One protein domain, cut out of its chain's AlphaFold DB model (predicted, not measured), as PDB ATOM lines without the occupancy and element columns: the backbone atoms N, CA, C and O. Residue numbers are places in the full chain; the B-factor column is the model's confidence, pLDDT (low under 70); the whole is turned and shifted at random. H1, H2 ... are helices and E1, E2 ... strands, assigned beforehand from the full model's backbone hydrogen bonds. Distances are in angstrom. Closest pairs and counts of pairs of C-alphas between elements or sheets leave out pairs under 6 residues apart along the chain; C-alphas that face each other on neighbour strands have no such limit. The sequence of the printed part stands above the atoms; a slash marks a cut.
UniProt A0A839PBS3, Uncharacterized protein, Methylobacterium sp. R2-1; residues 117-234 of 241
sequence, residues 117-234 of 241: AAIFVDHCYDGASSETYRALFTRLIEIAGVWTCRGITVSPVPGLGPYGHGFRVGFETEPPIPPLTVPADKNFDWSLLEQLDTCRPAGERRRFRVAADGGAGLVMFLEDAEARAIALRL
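AT A GLANCE: This is residues 117 to 234 of the 241 residues of an uncharacterized protein of Methylobacterium sp. R2-1 (UniProt A0A839PBS3). Two small three-stranded antiparallel sheets stand at either side of a pair of helices: the long H2 and the shorter H3 fill the space between them. H4 covers the other face of one sheet, E1 E6 E5, at one end of the domain, and tiny H1 follows E1 at that sheet's edge. The printed part has 118 residues, with four named helices and six named strands in the order E1 H1 H2 E2 E3 E4 H3 E5 E6 H4, of mixed class. It is compact, with a radius of gyration of the C-alphas of 14.4 A, yet flat, spanning 42 by 33 by 18 A.

HOW THE PARTS SIT: Begin with the sheet of E2, residues 148 to 158, E3, residues 165 to 174, and E4, residues 180 to 183. It is a meander, each strand the antiparallel neighbour of the one before. E2 and E3 form a hairpin, with N 153 and O 170 3.0 A apart; E3 and E4 form another, with N 167 and O 182 2.8 A apart. E2 bends by 52 degrees at residue 151. H2, residues 130 to 144, makes two layers with this sheet, a helix on one face: its height over the sheet is 8.3 A, over E2 and E3, slantwise to the strands at 35 degrees to E3 on the local plane. Its closest C-alphas to E2 are Ser 130 and Val 154, 5.4 A. H2 is also on the second sheet, of E1, residues 117 to 121, E6, residues 216 to 222, and E5, residues 207 to 212, in that order. There N 120 and O 217 are 2.8 A apart, as are N 209 and O 220 in the hairpin of E5 and E6. H3, residues 191 to 198, is on the same face as H2, with Asp 197 and Arg 207 its closest C-alphas to E5, 6.0 A. H2 and H3 are near each other. H4, residues 224 to 234, is on the opposite face, at a height over the sheet of 9.4 A, over E6. H1, residues 122 to 125, only grazes this sheet. In H2, H3 and H4 every O i to N i+4 pair is within hydrogen-bond range; H1 is too short for one.

IN THESE COORDINATES: Find C-alpha 117 at (311.132, 581.258, 366.485), where E1 begins. H2 starts at C-alpha 130, (304.024, 602.644, 369.967), and runs 21.2 A. E2 covers 30.1 A, E3 28.8 A, E6 18.7 A, E5 16.1 A and H4 15.3 A, ending at C-alpha 234, (315.122, 573.562, 354.497).

THE WHOLE: The C-alphas farthest apart are those of Pro 158 and Arg 233, 44.3 A. The printed part has no cut and no long link. Its mean pLDDT is 89.6, and no printed residue is under 70.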
ATOM      1  N   ALA A 117     311.399 580.743 367.821       92.38
ATOM      2  CA  ALA A 117     311.132 581.258 366.485       92.38
ATOM      3  C   ALA A 117     309.761 581.938 366.428       92.38
ATOM      4  O   ALA A 117     308.824 581.475 367.068       92.38
ATOM      5  N   ALA A 118     309.634 583.005 365.646       88.81
ATOM      6  CA  ALA A 118     308.341 583.591 365.320       88.81
ATOM      7  C   ALA A 118     308.385 584.282 363.962       88.81
ATOM      8  O   ALA A 118     309.431 584.762 363.521       88.81
ATOM      9  N   ILE A 119     307.225 584.372 363.326       86.81
ATOM     10  CA  ILE A 119     307.051 585.145 362.100       86.81
ATOM     11  C   ILE A 119     306.765 586.595 362.484       86.81
ATOM     12  O   ILE A 119     306.020 586.861 363.417       86.81
ATOM     13  N   PHE A 120     307.331 587.548 361.757       85.06
ATOM     14  CA  PHE A 120     306.989 588.960 361.857       85.06
ATOM     15  C   PHE A 120     306.554 589.444 360.484       85.06
ATOM     16  O   PHE A 120     307.322 589.384 359.526       85.06
ATOM     17  N   VAL A 121     305.310 589.903 360.379       82.62
ATOM     18  CA  VAL A 121     304.762 590.409 359.120       82.62
ATOM     19  C   VAL A 121     305.279 591.824 358.884       82.62
ATOM     20  O   VAL A 121     305.040 592.720 359.694       82.62
ATOM     21  N   ASP A 122     305.985 592.017 357.771       76.44
ATOM     22  CA  ASP A 122     306.753 593.232 357.479       76.44
ATOM     23  C   ASP A 122     305.844 594.471 357.436       76.44
ATOM     24  O   ASP A 122     306.043 595.455 358.149       76.44
ATOM     25  N   HIS A 123     304.739 594.360 356.696       72.62
ATOM     26  CA  HIS A 123     303.817 595.473 356.469       72.62
ATOM     27  C   HIS A 123     302.952 595.854 357.685       72.62
ATOM     28  O   HIS A 123     302.230 596.852 357.657       72.62
ATOM     29  N   CYS A 124     302.994 595.077 358.775       73.62
ATOM     30  CA  CYS A 124     302.350 595.476 360.029       73.62
ATOM     31  C   CYS A 124     303.053 596.675 360.684       73.62
ATOM     32  O   CYS A 124     302.508 597.262 361.623       73.62
ATOM     33  N   TYR A 125     304.244 597.038 360.198       77.00
ATOM     34  CA  TYR A 125     305.048 598.131 360.726       77.00
ATOM     35  C   TYR A 125     304.930 599.444 359.931       77.00
ATOM     36  O   TYR A 125     305.357 600.480 360.446       77.00
ATOM     37  N   ASP A 126     304.247 599.450 358.776       79.38
ATOM     38  CA  ASP A 126     303.897 600.652 358.002       79.38
ATOM     39  C   ASP A 126     303.101 601.655 358.858       79.38
ATOM     40  O   ASP A 126     301.880 601.566 359.010       79.38
ATOM     41  N   GLY A 127     303.782 602.653 359.429       74.31
ATOM     42  CA  GLY A 127     303.137 603.635 360.309       74.31
ATOM     43  C   GLY A 127     302.606 603.033 361.617       74.31
ATOM     44  O   GLY A 127     301.631 603.539 362.179       74.31
ATOM     45  N   ALA A 128     303.236 601.955 362.094       80.94
ATOM     46  CA  ALA A 128     302.887 601.277 363.335       80.94
ATOM     47  C   ALA A 128     302.848 602.210 364.554       80.94
ATOM     48  O   ALA A 128     303.580 603.193 364.669       80.94
ATOM     49  N   SER A 129     302.002 601.851 365.519       86.25
ATOM     50  CA  SER A 129     301.884 602.577 366.783       86.25
ATOM     51  C   SER A 129     303.000 602.207 367.771       86.25
ATOM     52  O   SER A 129     303.639 601.159 367.654       86.25
ATOM     53  N   SER A 130     303.166 603.011 368.829       89.50
ATOM     54  CA  SER A 130     304.024 602.644 369.967       89.50
ATOM     55  C   SER A 130     303.654 601.288 370.580       89.50
ATOM     56  O   SER A 130     304.529 600.599 371.094       89.50
ATOM     57  N   GLU A 131     302.372 600.903 370.537       89.69
ATOM     58  CA  GLU A 131     301.900 599.609 371.041       89.69
ATOM     59  C   GLU A 131     302.431 598.456 370.195       89.69
ATOM     60  O   GLU A 131     302.935 597.476 370.731       89.69
ATOM     61  N   THR A 132     302.385 598.608 368.874       87.25
ATOM     62  CA  THR A 132     302.896 597.619 367.921       87.25
ATOM     63  C   THR A 132     304.395 597.399 368.123       87.25
ATOM     64  O   THR A 132     304.848 596.260 368.215       87.25
ATOM     65  N   TYR A 133     305.166 598.479 368.286       88.19
ATOM     66  CA  TYR A 133     306.591 598.380 368.613       88.19
ATOM     67  C   TYR A 133     306.835 597.788 370.003       88.19
ATOM     68  O   TYR A 133     307.791 597.039 370.191       88.19
ATOM     69  N   ARG A 134     305.978 598.077 370.989       92.06
ATOM     70  CA  ARG A 134     306.083 597.456 372.314       92.06
ATOM     71  C   ARG A 134     305.874 595.948 372.216       92.06
ATOM     72  O   ARG A 134     306.712 595.210 372.716       92.06
ATOM     73  N   ALA A 135     304.810 595.505 371.548       89.69
ATOM     74  CA  ALA A 135     304.507 594.090 371.339       89.69
ATOM     75  C   ALA A 135     305.642 593.373 370.595       89.69
ATOM     76  O   ALA A 135     306.094 592.323 371.040       89.69
ATOM     77  N   LEU A 136     306.171 593.993 369.537       89.69
ATOM     78  CA  LEU A 136     307.353 593.518 368.818       89.69
ATOM     79  C   LEU A 136     308.539 593.273 369.754       89.69
ATOM     80  O   LEU A 136     309.085 592.174 369.785       89.69
ATOM     81  N   PHE A 137     308.970 594.296 370.495       92.75
ATOM     82  CA  PHE A 137     310.166 594.166 371.322       92.75
ATOM     83  C   PHE A 137     309.935 593.208 372.491       92.75
ATOM     84  O   PHE A 137     310.852 592.473 372.842       92.75
ATOM     85  N   THR A 138     308.723 593.145 373.049       92.69
ATOM     86  CA  THR A 138     308.359 592.112 374.032       92.69
ATOM     87  C   THR A 138     308.570 590.729 373.430       92.69
ATOM     88  O   THR A 138     309.294 589.919 374.007       92.69
ATOM     89  N   ARG A 139     308.040 590.503 372.225       91.12
ATOM     90  CA  ARG A 139     308.137 589.226 371.521       91.12
ATOM     91  C   ARG A 139     309.583 588.840 371.205       91.12
ATOM     92  O   ARG A 139     309.979 587.710 371.461       91.12
ATOM     93  N   LEU A 140     310.405 589.769 370.712       93.38
ATOM     94  CA  LEU A 140     311.827 589.504 370.444       93.38
ATOM     95  C   LEU A 140     312.588 589.094 371.713       93.38
ATOM     96  O   LEU A 140     313.411 588.179 371.676       93.38
ATOM     97  N   ILE A 141     312.301 589.744 372.844       95.00
ATOM     98  CA  ILE A 141     312.924 589.408 374.126       95.00
ATOM     99  C   ILE A 141     312.461 588.033 374.631       95.00
ATOM    100  O   ILE A 141     313.291 587.265 375.122       95.00
ATOM    101  N   GLU A 142     311.178 587.700 374.472       92.31
ATOM    102  CA  GLU A 142     310.629 586.376 374.794       92.31
ATOM    103  C   GLU A 142     311.273 585.264 373.960       92.31
ATOM    104  O   GLU A 142     311.760 584.291 374.532       92.31
ATOM    105  N   ILE A 143     311.344 585.439 372.634       92.81
ATOM    106  CA  ILE A 143     311.956 584.481 371.696       92.81
ATOM    107  C   ILE A 143     313.409 584.199 372.065       92.81
ATOM    108  O   ILE A 143     313.869 583.055 372.018       92.81
ATOM    109  N   ALA A 144     314.157 585.244 372.425       95.38
ATOM    110  CA  ALA A 144     315.533 585.062 372.846       95.38
ATOM    111  C   ALA A 144     315.606 584.300 374.176       95.38
ATOM    112  O   ALA A 144     316.439 583.408 374.336       95.38
ATOM    113  N   GLY A 145     314.748 584.648 375.141       94.12
ATOM    114  CA  GLY A 145     314.667 583.985 376.446       94.12
ATOM    115  C   GLY A 145     315.935 584.128 377.303       94.12
ATOM    116  O   GLY A 145     316.101 583.413 378.289       94.12
ATOM    117  N   VAL A 146     316.851 585.026 376.922       95.38
ATOM    118  CA  VAL A 146     318.141 585.254 377.607       95.38
ATOM    119  C   VAL A 146     318.130 586.473 378.521       95.38
ATOM    120  O   VAL A 146     319.038 586.646 379.333       95.38
ATOM    121  N   TRP A 147     317.104 587.314 378.399       95.69
ATOM    122  CA  TRP A 147     316.888 588.467 379.258       95.69
ATOM    123  C   TRP A 147     315.655 588.236 380.123       95.69
ATOM    124  O   TRP A 147     314.586 587.882 379.630       95.69
ATOM    125  N   THR A 148     315.775 588.506 381.420       94.50
ATOM    126  CA  THR A 148     314.601 588.621 382.290       94.50
ATOM    127  C   THR A 148     313.949 589.975 382.025       94.50
ATOM    128  O   THR A 148     314.532 591.000 382.371       94.50
ATOM    129  N   CYS A 149     312.763 589.995 381.414       94.88
ATOM    130  CA  CYS A 149     312.043 591.225 381.079       94.88
ATOM    131  C   CYS A 149     311.033 591.608 382.166       94.88
ATOM    132  O   CYS A 149     310.214 590.788 382.575       94.88
ATOM    133  N   ARG A 150     311.080 592.861 382.631       95.06
ATOM    134  CA  ARG A 150     310.111 593.438 383.583       95.06
ATOM    135  C   ARG A 150     309.208 594.487 382.938       95.06
ATOM    136  O   ARG A 150     308.116 594.733 383.440       95.06
ATOM    137  N   GLY A 151     309.644 595.075 381.827       95.75
ATOM    138  CA  GLY A 151     308.887 596.099 381.127       95.75
ATOM    139  C   GLY A 151     309.597 596.617 379.884       95.75
ATOM    140  O   GLY A 151     310.826 596.640 379.804       95.75
ATOM    141  N   ILE A 152     308.797 597.055 378.914       97.31
ATOM    142  CA  ILE A 152     309.261 597.735 377.706       97.31
ATOM    143  C   ILE A 152     308.431 599.000 377.528       97.31
ATOM    144  O   ILE A 152     307.199 598.969 377.506       97.31
ATOM    145  N   THR A 153     309.122 600.128 377.401       97.50
ATOM    146  CA  THR A 153     308.503 601.440 377.192       97.50
ATOM    147  C   THR A 153     308.804 601.930 375.790       97.50
ATOM    148  O   THR A 153     309.961 601.913 375.378       97.50
ATOM    149  N   VAL A 154     307.792 602.424 375.081       96.38
ATOM    150  CA  VAL A 154     307.947 602.968 373.729       96.38
ATOM    151  C   VAL A 154     307.395 604.384 373.692       96.38
ATOM    152  O   VAL A 154     306.241 604.624 374.045       96.38
ATOM    153  N   SER A 155     308.232 605.332 373.275       94.62
ATOM    154  CA  SER A 155     307.894 606.757 373.227       94.62
ATOM    155  C   SER A 155     308.178 607.340 371.841       94.62
ATOM    156  O   SER A 155     309.228 607.039 371.270       94.62
ATOM    157  N   PRO A 156     307.267 608.151 371.275       91.81
ATOM    158  CA  PRO A 156     307.453 608.714 369.946       91.81
ATOM    159  C   PRO A 156     308.584 609.750 369.931       91.81
ATOM    160  O   PRO A 156     308.738 610.546 370.859       91.81
ATOM    161  N   VAL A 157     309.343 609.765 368.840       92.25
ATOM    162  CA  VAL A 157     310.430 610.706 368.557       92.25
ATOM    163  C   VAL A 157     310.109 611.427 367.244       92.25
ATOM    164  O   VAL A 157     310.175 610.802 366.185       92.25
ATOM    165  N   PRO A 158     309.744 612.720 367.270       89.31
ATOM    166  CA  PRO A 158     309.462 613.480 366.054       89.31
ATOM    167  C   PRO A 158     310.700 613.643 365.159       89.31
ATOM    168  O   PRO A 158     311.815 613.792 365.654       89.31
ATOM    169  N   GLY A 159     310.487 613.696 363.844       85.50
ATOM    170  CA  GLY A 159     311.516 614.029 362.853       85.50
ATOM    171  C   GLY A 159     312.481 612.897 362.490       85.50
ATOM    172  O   GLY A 159     313.518 613.172 361.892       85.50
ATOM    173  N   LEU A 160     312.165 611.650 362.841       82.56
ATOM    174  CA  LEU A 160     312.977 610.474 362.520       82.56
ATOM    175  C   LEU A 160     312.323 609.662 361.387       82.56
ATOM    176  O   LEU A 160     311.111 609.515 361.387       82.56
ATOM    177  N   GLY A 161     313.094 609.131 360.434       76.88
ATOM    178  CA  GLY A 161     312.572 608.245 359.379       76.88
ATOM    179  C   GLY A 161     311.669 608.911 358.316       76.88
ATOM    180  O   GLY A 161     311.368 610.108 358.392       76.88
ATOM    181  N   PRO A 162     311.235 608.149 357.294       77.25
ATOM    182  CA  PRO A 162     310.455 608.664 356.163       77.25
ATOM    183  C   PRO A 162     309.041 609.137 356.536       77.25
ATOM    184  O   PRO A 162     308.494 610.004 355.856       77.25
ATOM    185  N   TYR A 163     308.464 608.639 357.636       78.50
ATOM    186  CA  TYR A 163     307.160 609.086 358.149       78.50
ATOM    187  C   TYR A 163     307.245 610.289 359.103       78.50
ATOM    188  O   TYR A 163     306.247 610.668 359.724       78.50
ATOM    189  N   GLY A 164     308.427 610.896 359.251       78.94
ATOM    190  CA  GLY A 164     308.629 612.080 360.088       78.94
ATOM    191  C   GLY A 164     308.477 611.818 361.588       78.94
ATOM    192  O   GLY A 164     308.326 612.765 362.361       78.94
ATOM    193  N   HIS A 165     308.514 610.554 362.009       81.50
ATOM    194  CA  HIS A 165     308.571 610.125 363.399       81.50
ATOM    195  C   HIS A 165     309.210 608.734 363.514       81.50
ATOM    196  O   HIS A 165     309.203 607.938 362.583       81.50
ATOM    197  N   GLY A 166     309.737 608.427 364.691       88.75
ATOM    198  CA  GLY A 166     310.135 607.079 365.066       88.75
ATOM    199  C   GLY A 166     309.916 606.864 366.549       88.75
ATOM    200  O   GLY A 166     309.112 607.564 367.168       88.75
ATOM    201  N   PHE A 167     310.637 605.918 367.134       92.31
ATOM    202  CA  PHE A 167     310.396 605.493 368.502       92.31
ATOM    203  C   PHE A 167     311.690 605.351 369.285       92.31
ATOM    204  O   PHE A 167     312.678 604.799 368.809       92.31
ATOM    205  N   ARG A 168     311.666 605.822 370.531       94.88
ATOM    206  CA  ARG A 168     312.653 605.469 371.545       94.88
ATOM    207  C   ARG A 168     312.085 604.341 372.391       94.88
ATOM    208  O   ARG A 168     311.031 604.509 373.014       94.88
ATOM    209  N   VAL A 169     312.809 603.230 372.424       96.44
ATOM    210  CA  VAL A 169     312.450 602.005 373.134       96.44
ATOM    211  C   VAL A 169     313.370 601.844 374.335       96.44
ATOM    212  O   VAL A 169     314.590 601.813 374.198       96.44
ATOM    213  N   GLY A 170     312.778 601.805 375.522       97.56
ATOM    214  CA  GLY A 170     313.458 601.539 376.785       97.56
ATOM    215  C   GLY A 170     313.159 600.126 377.267       97.56
ATOM    216  O   GLY A 170     312.025 599.665 377.143       97.56
ATOM    217  N   PHE A 171     314.173 599.476 377.835       97.56
ATOM    218  CA  PHE A 171     314.117 598.095 378.301       97.56
ATOM    219  C   PHE A 171     314.374 598.041 379.805       97.56
ATOM    220  O   PHE A 171     315.398 598.525 380.289       97.56
ATOM    221  N   GLU A 172     313.464 597.420 380.546       97.38
ATOM    222  CA  GLU A 172     313.670 597.042 381.941       97.38
ATOM    223  C   GLU A 172     314.025 595.554 381.986       97.38
ATOM    224  O   GLU A 172     313.189 594.703 382.298       97.38
ATOM    225  N   THR A 173     315.264 595.233 381.608       96.56
ATOM    226  CA  THR A 173     315.748 593.852 381.489       96.56
ATOM    227  C   THR A 173     316.941 593.557 382.389       96.56
ATOM    228  O   THR A 173     317.703 594.449 382.767       96.56
ATOM    229  N   GLU A 174     317.136 592.277 382.693       94.69
ATOM    230  CA  GLU A 174     318.346 591.761 383.328       94.69
ATOM    231  C   GLU A 174     318.953 590.635 382.466       94.69
ATOM    232  O   GLU A 174     318.273 589.630 382.242       94.69
ATOM    233  N   PRO A 175     320.198 590.781 381.962       93.62
ATOM    234  CA  PRO A 175     321.047 591.980 382.031       93.62
ATOM    235  C   PRO A 175     320.459 593.189 381.266       93.62
ATOM    236  O   PRO A 175     319.561 593.020 380.435       93.62
ATOM    237  N   PRO A 176     320.930 594.419 381.553       94.06
ATOM    238  CA  PRO A 176     320.347 595.628 380.979       94.06
ATOM    239  C   PRO A 176     320.652 595.766 379.485       94.06
ATOM    240  O   PRO A 176     321.810 595.687 379.073       94.06
ATOM    241  N   ILE A 177     319.618 596.062 378.697       96.12
ATOM    242  CA  ILE A 177     319.743 596.500 377.305       96.12
ATOM    243  C   ILE A 177     319.683 598.040 377.270       96.12
ATOM    244  O   ILE A 177     318.739 598.629 377.809       96.12
ATOM    245  N   PRO A 178     320.662 598.731 376.657       95.69
ATOM    246  CA  PRO A 178     320.587 600.172 376.436       95.69
ATOM    247  C   PRO A 178     319.357 600.566 375.598       95.69
ATOM    248  O   PRO A 178     318.985 599.833 374.685       95.69
ATOM    249  N   PRO A 179     318.737 601.737 375.840       96.00
ATOM    250  CA  PRO A 179     317.610 602.183 375.030       96.00
ATOM    251  C   PRO A 179     317.969 602.296 373.546       96.00
ATOM    252  O   PRO A 179     318.986 602.902 373.198       96.00
ATOM    253  N   LEU A 180     317.089 601.794 372.685       94.06
ATOM    254  CA  LEU A 180     317.225 601.876 371.235       94.06
ATOM    255  C   LEU A 180     316.381 603.028 370.687       94.06
ATOM    256  O   LEU A 180     315.386 603.443 371.282       94.06
ATOM    257  N   THR A 181     316.802 603.588 369.559       91.56
ATOM    258  CA  THR A 181     316.016 604.573 368.810       91.56
ATOM    259  C   THR A 181     315.881 604.068 367.389       91.56
ATOM    260  O   THR A 181     316.888 603.910 366.705       91.56
ATOM    261  N   VAL A 182     314.649 603.796 366.975       87.69
ATOM    262  CA  VAL A 182     314.331 603.180 365.686       87.69
ATOM    263  C   VAL A 182     313.474 604.134 364.853       87.69
ATOM    264  O   VAL A 182     312.559 604.758 365.403       87.69
ATOM    265  N   PRO A 183     313.761 604.312 363.552       84.25
ATOM    266  CA  PRO A 183     312.857 605.039 362.669       84.25
ATOM    267  C   PRO A 183     311.543 604.263 362.525       84.25
ATOM    268  O   PRO A 183     311.556 603.033 362.503       84.25
ATOM    269  N   ALA A 184     310.411 604.968 362.416       80.38
ATOM    270  CA  ALA A 184     309.247 604.352 361.794       80.38
ATOM    271  C   ALA A 184     309.528 604.366 360.291       80.38
ATOM    272  O   ALA A 184     309.670 605.438 359.690       80.38
ATOM    273  N   ASP A 185     309.686 603.185 359.717       77.19
ATOM    274  CA  ASP A 185     309.950 603.002 358.297       77.19
ATOM    275  C   ASP A 185     308.798 602.222 357.660       77.19
ATOM    276  O   ASP A 185     307.888 601.755 358.345       77.19
ATOM    277  N   LYS A 186     308.784 602.177 356.330       70.06
ATOM    278  CA  LYS A 186     307.785 601.443 355.565       70.06
ATOM    279  C   LYS A 186     307.980 599.941 355.724       70.06
ATOM    280  O   LYS A 186     307.009 599.221 355.707       70.06
ATOM    281  N   ASN A 187     309.213 599.488 355.902       76.25
ATOM    282  CA  ASN A 187     309.498 598.085 356.155       76.25
ATOM    283  C   ASN A 187     310.176 597.950 357.519       76.25
ATOM    284  O   ASN A 187     310.833 598.871 358.010       76.25
ATOM    285  N   PHE A 188     310.054 596.778 358.114       78.94
ATOM    286  CA  PHE A 188     310.779 596.364 359.288       78.94
ATOM    287  C   PHE A 188     312.290 596.418 359.043       78.94
ATOM    288  O   PHE A 188     312.844 595.760 358.160       78.94
ATOM    289  N   ASP A 189     312.975 597.207 359.864       82.81
ATOM    290  CA  ASP A 189     314.426 597.331 359.817       82.81
ATOM    291  C   ASP A 189     315.084 596.146 360.537       82.81
ATOM    292  O   ASP A 189     315.342 596.194 361.740       82.81
ATOM    293  N   TRP A 190     315.392 595.078 359.796       85.06
ATOM    294  CA  TRP A 190     316.037 593.877 360.342       85.06
ATOM    295  C   TRP A 190     317.379 594.156 361.044       85.06
ATOM    296  O   TRP A 190     317.784 593.364 361.897       85.06
ATOM    297  N   SER A 191     318.041 595.295 360.786       84.31
ATOM    298  CA  SER A 191     319.279 595.670 361.488       84.31
ATOM    299  C   SER A 191     319.076 595.896 362.993       84.31
ATOM    300  O   SER A 191     320.033 595.839 363.771       84.31
ATOM    301  N   LEU A 192     317.835 596.087 363.462       88.94
ATOM    302  CA  LEU A 192     317.543 596.153 364.898       88.94
ATOM    303  C   LEU A 192     317.871 594.843 365.624       88.94
ATOM    304  O   LEU A 192     318.221 594.869 366.806       88.94
ATOM    305  N   LEU A 193     317.805 593.707 364.924       93.06
ATOM    306  CA  LEU A 193     318.193 592.411 365.474       93.06
ATOM    307  C   LEU A 193     319.695 592.383 365.772       93.06
ATOM    308  O   LEU A 193     320.097 591.914 366.836       93.06
ATOM    309  N   GLU A 194     320.519 592.978 364.901       92.06
ATOM    310  CA  GLU A 194     321.961 593.139 365.129       92.06
ATOM    311  C   GLU A 194     322.248 594.030 366.347       92.06
ATOM    312  O   GLU A 194     323.154 593.754 367.137       92.06
ATOM    313  N   GLN A 195     321.448 595.082 366.549       92.75
ATOM    314  CA  GLN A 195     321.575 595.951 367.721       92.75
ATOM    315  C   GLN A 195     321.264 595.191 369.018       92.75
ATOM    316  O   GLN A 195     322.042 595.273 369.973       92.75
ATOM    317  N   LEU A 196     320.190 594.397 369.058       94.81
ATOM    318  CA  LEU A 196     319.884 593.533 370.207       94.81
ATOM    319  C   LEU A 196     320.976 592.481 370.439       94.81
ATOM    320  O   LEU A 196     321.397 592.246 371.572       94.81
ATOM    321  N   ASP A 197     321.495 591.909 369.358       95.44
ATOM    322  CA  ASP A 197     322.590 590.947 369.364       95.44
ATOM    323  C   ASP A 197     323.873 591.495 370.016       95.44
ATOM    324  O   ASP A 197     324.606 590.759 370.685       95.44
ATOM    325  N   THR A 198     324.153 592.792 369.866       93.62
ATOM    326  CA  THR A 198     325.303 593.440 370.526       93.62
ATOM    327  C   THR A 198     325.129 593.583 372.041       93.62
ATOM    328  O   THR A 198     326.116 593.737 372.760       93.62
ATOM    329  N   CYS A 199     323.891 593.486 372.533       93.56
ATOM    330  CA  CYS A 199     323.516 593.664 373.937       93.56
ATOM    331  C   CYS A 199     323.300 592.336 374.684       93.56
ATOM    332  O   CYS A 199     322.788 592.327 375.808       93.56
ATOM    333  N   ARG A 200     323.649 591.201 374.067       93.94
ATOM    334  CA  ARG A 200     323.459 589.877 374.672       93.94
ATOM    335  C   ARG A 200     324.250 589.700 375.975       93.94
ATOM    336  O   ARG A 200     325.337 590.267 376.121       93.94
ATOM    337  N   PRO A 201     323.749 588.863 376.904       93.19
ATOM    338  CA  PRO A 201     324.496 588.484 378.097       93.19
ATOM    339  C   PRO A 201     325.872 587.894 377.761       93.19
ATOM    340  O   PRO A 201     326.054 587.212 376.750       93.19
ATOM    341  N   ALA A 202     326.848 588.106 378.644       91.31
ATOM    342  CA  ALA A 202     328.173 587.519 378.483       91.31
ATOM    343  C   ALA A 202     328.091 585.983 378.436       91.31
ATOM    344  O   ALA A 202     327.492 585.358 379.309       91.31
ATOM    345  N   GLY A 203     328.724 585.383 377.429       91.38
ATOM    346  CA  GLY A 203     328.714 583.933 377.221       91.38
ATOM    347  C   GLY A 203     327.524 583.412 376.413       91.38
ATOM    348  O   GLY A 203     327.562 582.253 376.012       91.38
ATOM    349  N   GLU A 204     326.522 584.245 376.110       95.81
ATOM    350  CA  GLU A 204     325.470 583.867 375.168       95.81
ATOM    351  C   GLU A 204     326.033 583.816 373.743       95.81
ATOM    352  O   GLU A 204     326.630 584.777 373.244       95.81
ATOM    353  N   ARG A 205     325.856 582.663 373.095       95.69
ATOM    354  CA  ARG A 205     326.403 582.366 371.766       95.69
ATOM    355  C   ARG A 205     325.346 582.438 370.676       95.69
ATOM    356  O   ARG A 205     325.708 582.658 369.519       95.69
ATOM    357  N   ARG A 206     324.077 582.259 371.045       96.56
ATOM    358  CA  ARG A 206     322.937 582.363 370.142       96.56
ATOM    359  C   ARG A 206     322.733 583.800 369.699       96.56
ATOM    360  O   ARG A 206     323.146 584.745 370.374       96.56
ATOM    361  N   ARG A 207     322.119 583.946 368.538       96.44
ATOM    362  CA  ARG A 207     321.911 585.208 367.841       96.44
ATOM    363  C   ARG A 207     320.566 585.196 367.146       96.44
ATOM    364  O   ARG A 207     320.065 584.123 366.806       96.44
ATOM    365  N   PHE A 208     320.030 586.378 366.880       96.25
ATOM    366  CA  PHE A 208     318.902 586.483 365.969       96.25
ATOM    367  C   PHE A 208     319.331 586.112 364.539       96.25
ATOM    368  O   PHE A 208     320.380 586.536 364.052       96.25
ATOM    369  N   ARG A 209     318.530 585.277 363.888       95.00
ATOM    370  CA  ARG A 209     318.636 584.841 362.492       95.00
ATOM    371  C   ARG A 209     317.320 585.164 361.815       95.00
ATOM    372  O   ARG A 209     316.280 585.093 362.475       95.00
ATOM    373  N   VAL A 210     317.361 585.528 360.541       91.25
ATOM    374  CA  VAL A 210     316.153 585.905 359.809       91.25
ATOM    375  C   VAL A 210     316.151 585.288 358.421       91.25
ATOM    376  O   VAL A 210     317.094 585.466 357.661       91.25
ATOM    377  N   ALA A 211     315.057 584.607 358.090       89.06
ATOM    378  CA  ALA A 211     314.701 584.285 356.716       89.06
ATOM    379  C   ALA A 211     313.490 585.134 356.331       89.06
ATOM    380  O   ALA A 211     312.439 585.022 356.959       89.06
ATOM    381  N   ALA A 212     313.639 585.997 355.328       83.88
ATOM    382  CA  ALA A 212     312.569 586.874 354.864       83.88
ATOM    383  C   ALA A 212     312.125 586.499 353.448       83.88
ATOM    384  O   ALA A 212     312.959 586.278 352.572       83.88
ATOM    385  N   ASP A 213     310.813 586.475 353.220       73.44
ATOM    386  CA  ASP A 213     310.197 586.166 351.920       73.44
ATOM    387  C   ASP A 213     309.733 587.428 351.159       73.44
ATOM    388  O   ASP A 213     309.184 587.351 350.061       73.44
ATOM    389  N   GLY A 214     309.975 588.614 351.737       70.88
ATOM    390  CA  GLY A 214     309.565 589.915 351.202       70.88
ATOM    391  C   GLY A 214     308.187 590.400 351.670       70.88
ATOM    392  O   GLY A 214     307.849 591.553 351.409       70.88
ATOM    393  N   GLY A 215     307.407 589.568 352.367       76.06
ATOM    394  CA  GLY A 215     306.154 589.953 353.031       76.06
ATOM    395  C   GLY A 215     306.181 589.757 354.550       76.06
ATOM    396  O   GLY A 215     305.457 590.442 355.281       76.06
ATOM    397  N   ALA A 216     307.029 588.850 355.026       82.31
ATOM    398  CA  ALA A 216     307.280 588.555 356.422       82.31
ATOM    399  C   ALA A 216     308.721 588.044 356.621       82.31
ATOM    400  O   ALA A 216     309.423 587.677 355.676       82.31
ATOM    401  N   GLY A 217     309.175 588.040 357.871       86.81
ATOM    402  CA  GLY A 217     310.435 587.427 358.273       86.81
ATOM    403  C   GLY A 217     310.227 586.410 359.381       86.81
ATOM    404  O   GLY A 217     309.663 586.731 360.426       86.81
ATOM    405  N   LEU A 218     310.715 585.192 359.165       89.75
ATOM    406  CA  LEU A 218     310.888 584.191 360.207       89.75
ATOM    407  C   LEU A 218     312.131 584.555 361.017       89.75
ATOM    408  O   LEU A 218     313.260 584.390 360.550       89.75
ATOM    409  N   VAL A 219     311.921 585.047 362.233       92.50
ATOM    410  CA  VAL A 219     312.986 585.390 363.176       92.50
ATOM    411  C   VAL A 219     313.203 584.229 364.128       92.50
ATOM    412  O   VAL A 219     312.271 583.755 364.771       92.50
ATOM    413  N   MET A 220     314.452 583.801 364.264       94.81
ATOM    414  CA  MET A 220     314.860 582.704 365.139       94.81
ATOM    415  C   MET A 220     316.005 583.138 366.046       94.81
ATOM    416  O   MET A 220     316.815 583.974 365.655       94.81
ATOM    417  N   PHE A 221     316.117 582.552 367.239       96.75
ATOM    418  CA  PHE A 221     317.252 582.788 368.137       96.75
ATOM    419  C   PHE A 221     318.062 581.503 368.352       96.75
ATOM    420  O   PHE A 221     317.649 580.594 369.085       96.75
ATOM    421  N   LEU A 222     319.201 581.419 367.659       96.38
ATOM    422  CA  LEU A 222     319.926 580.173 367.384       96.38
ATOM    423  C   LEU A 222     321.442 580.349 367.463       96.38
ATOM    424  O   LEU A 222     321.972 581.433 367.218       96.38
ATOM    425  N   GLU A 223     322.159 579.268 367.758       95.69
ATOM    426  CA  GLU A 223     323.602 579.187 367.539       95.69
ATOM    427  C   GLU A 223     323.920 579.014 366.047       95.69
ATOM    428  O   GLU A 223     323.120 578.489 365.276       95.69
ATOM    429  N   ASP A 224     325.143 579.356 365.632       94.25
ATOM    430  CA  ASP A 224     325.557 579.210 364.227       94.25
ATOM    431  C   ASP A 224     325.482 577.758 363.718       94.25
ATOM    432  O   ASP A 224     325.327 577.518 362.523       94.25
ATOM    433  N   ALA A 225     325.662 576.772 364.601       94.81
ATOM    434  CA  ALA A 225     325.534 575.362 364.237       94.81
ATOM    435  C   ALA A 225     324.068 574.964 364.007       94.81
ATOM    436  O   ALA A 225     323.786 574.250 363.048       94.81
ATOM    437  N   GLU A 226     323.158 575.465 364.845       96.12
ATOM    438  CA  GLU A 226     321.710 575.249 364.731       96.12
ATOM    439  C   GLU A 226     321.169 575.932 363.469       96.12
ATOM    440  O   GLU A 226     320.506 575.295 362.657       96.12
ATOM    441  N   ALA A 227     321.560 577.188 363.225       94.81
ATOM    442  CA  ALA A 227     321.201 577.918 362.009       94.81
ATOM    443  C   ALA A 227     321.631 577.164 360.738       94.81
ATOM    444  O   ALA A 227     320.835 576.986 359.821       94.81
ATOM    445  N   ARG A 228     322.859 576.625 360.708       94.00
ATOM    446  CA  ARG A 228     323.333 575.791 359.588       94.00
ATOM    447  C   ARG A 228     322.553 574.487 359.434       94.00
ATOM    448  O   ARG A 228     322.311 574.063 358.307       94.00
ATOM    449  N   ALA A 229     322.191 573.837 360.539       94.38
ATOM    450  CA  ALA A 229     321.405 572.608 360.505       94.38
ATOM    451  C   ALA A 229     319.990 572.867 359.965       94.38
ATOM    452  O   ALA A 229     319.506 572.094 359.138       94.38
ATOM    453  N   ILE A 230     319.367 573.973 360.379       94.12
ATOM    454  CA  ILE A 230     318.057 574.409 359.886       94.12
ATOM    455  C   ILE A 230     318.145 574.774 358.404       94.12
ATOM    456  O   ILE A 230     317.376 574.231 357.621       94.12
ATOM    457  N   ALA A 231     319.117 575.590 357.982       92.44
ATOM    458  CA  ALA A 231     319.285 575.934 356.568       92.44
ATOM    459  C   ALA A 231     319.397 574.675 355.691       92.44
ATOM    460  O   ALA A 231     318.638 574.502 354.739       92.44
ATOM    461  N   LEU A 232     320.260 573.728 356.079       91.50
ATOM    462  CA  LEU A 232     320.416 572.459 355.366       91.50
ATOM    463  C   LEU A 232     319.108 571.657 355.304       91.50
ATOM    464  O   LEU A 232     318.791 571.083 354.263       91.50
ATOM    465  N   ARG A 233     318.350 571.614 356.406       89.75
ATOM    466  CA  ARG A 233     317.055 570.919 356.501       89.75
ATOM    467  C   ARG A 233     316.015 571.510 355.553       89.75
ATOM    468  O   ARG A 233     315.181 570.764 355.050       89.75
ATOM    469  N   LEU A 234     316.058 572.821 355.341       90.25
ATOM    470  CA  LEU A 234     315.122 573.562 354.497       90.25
ATOM    471  C   LEU A 234     315.588 573.655 353.036       90.25
ATOM    472  O   LEU A 234     314.880 574.205 352.199       90.25
TER     473      LEU A 234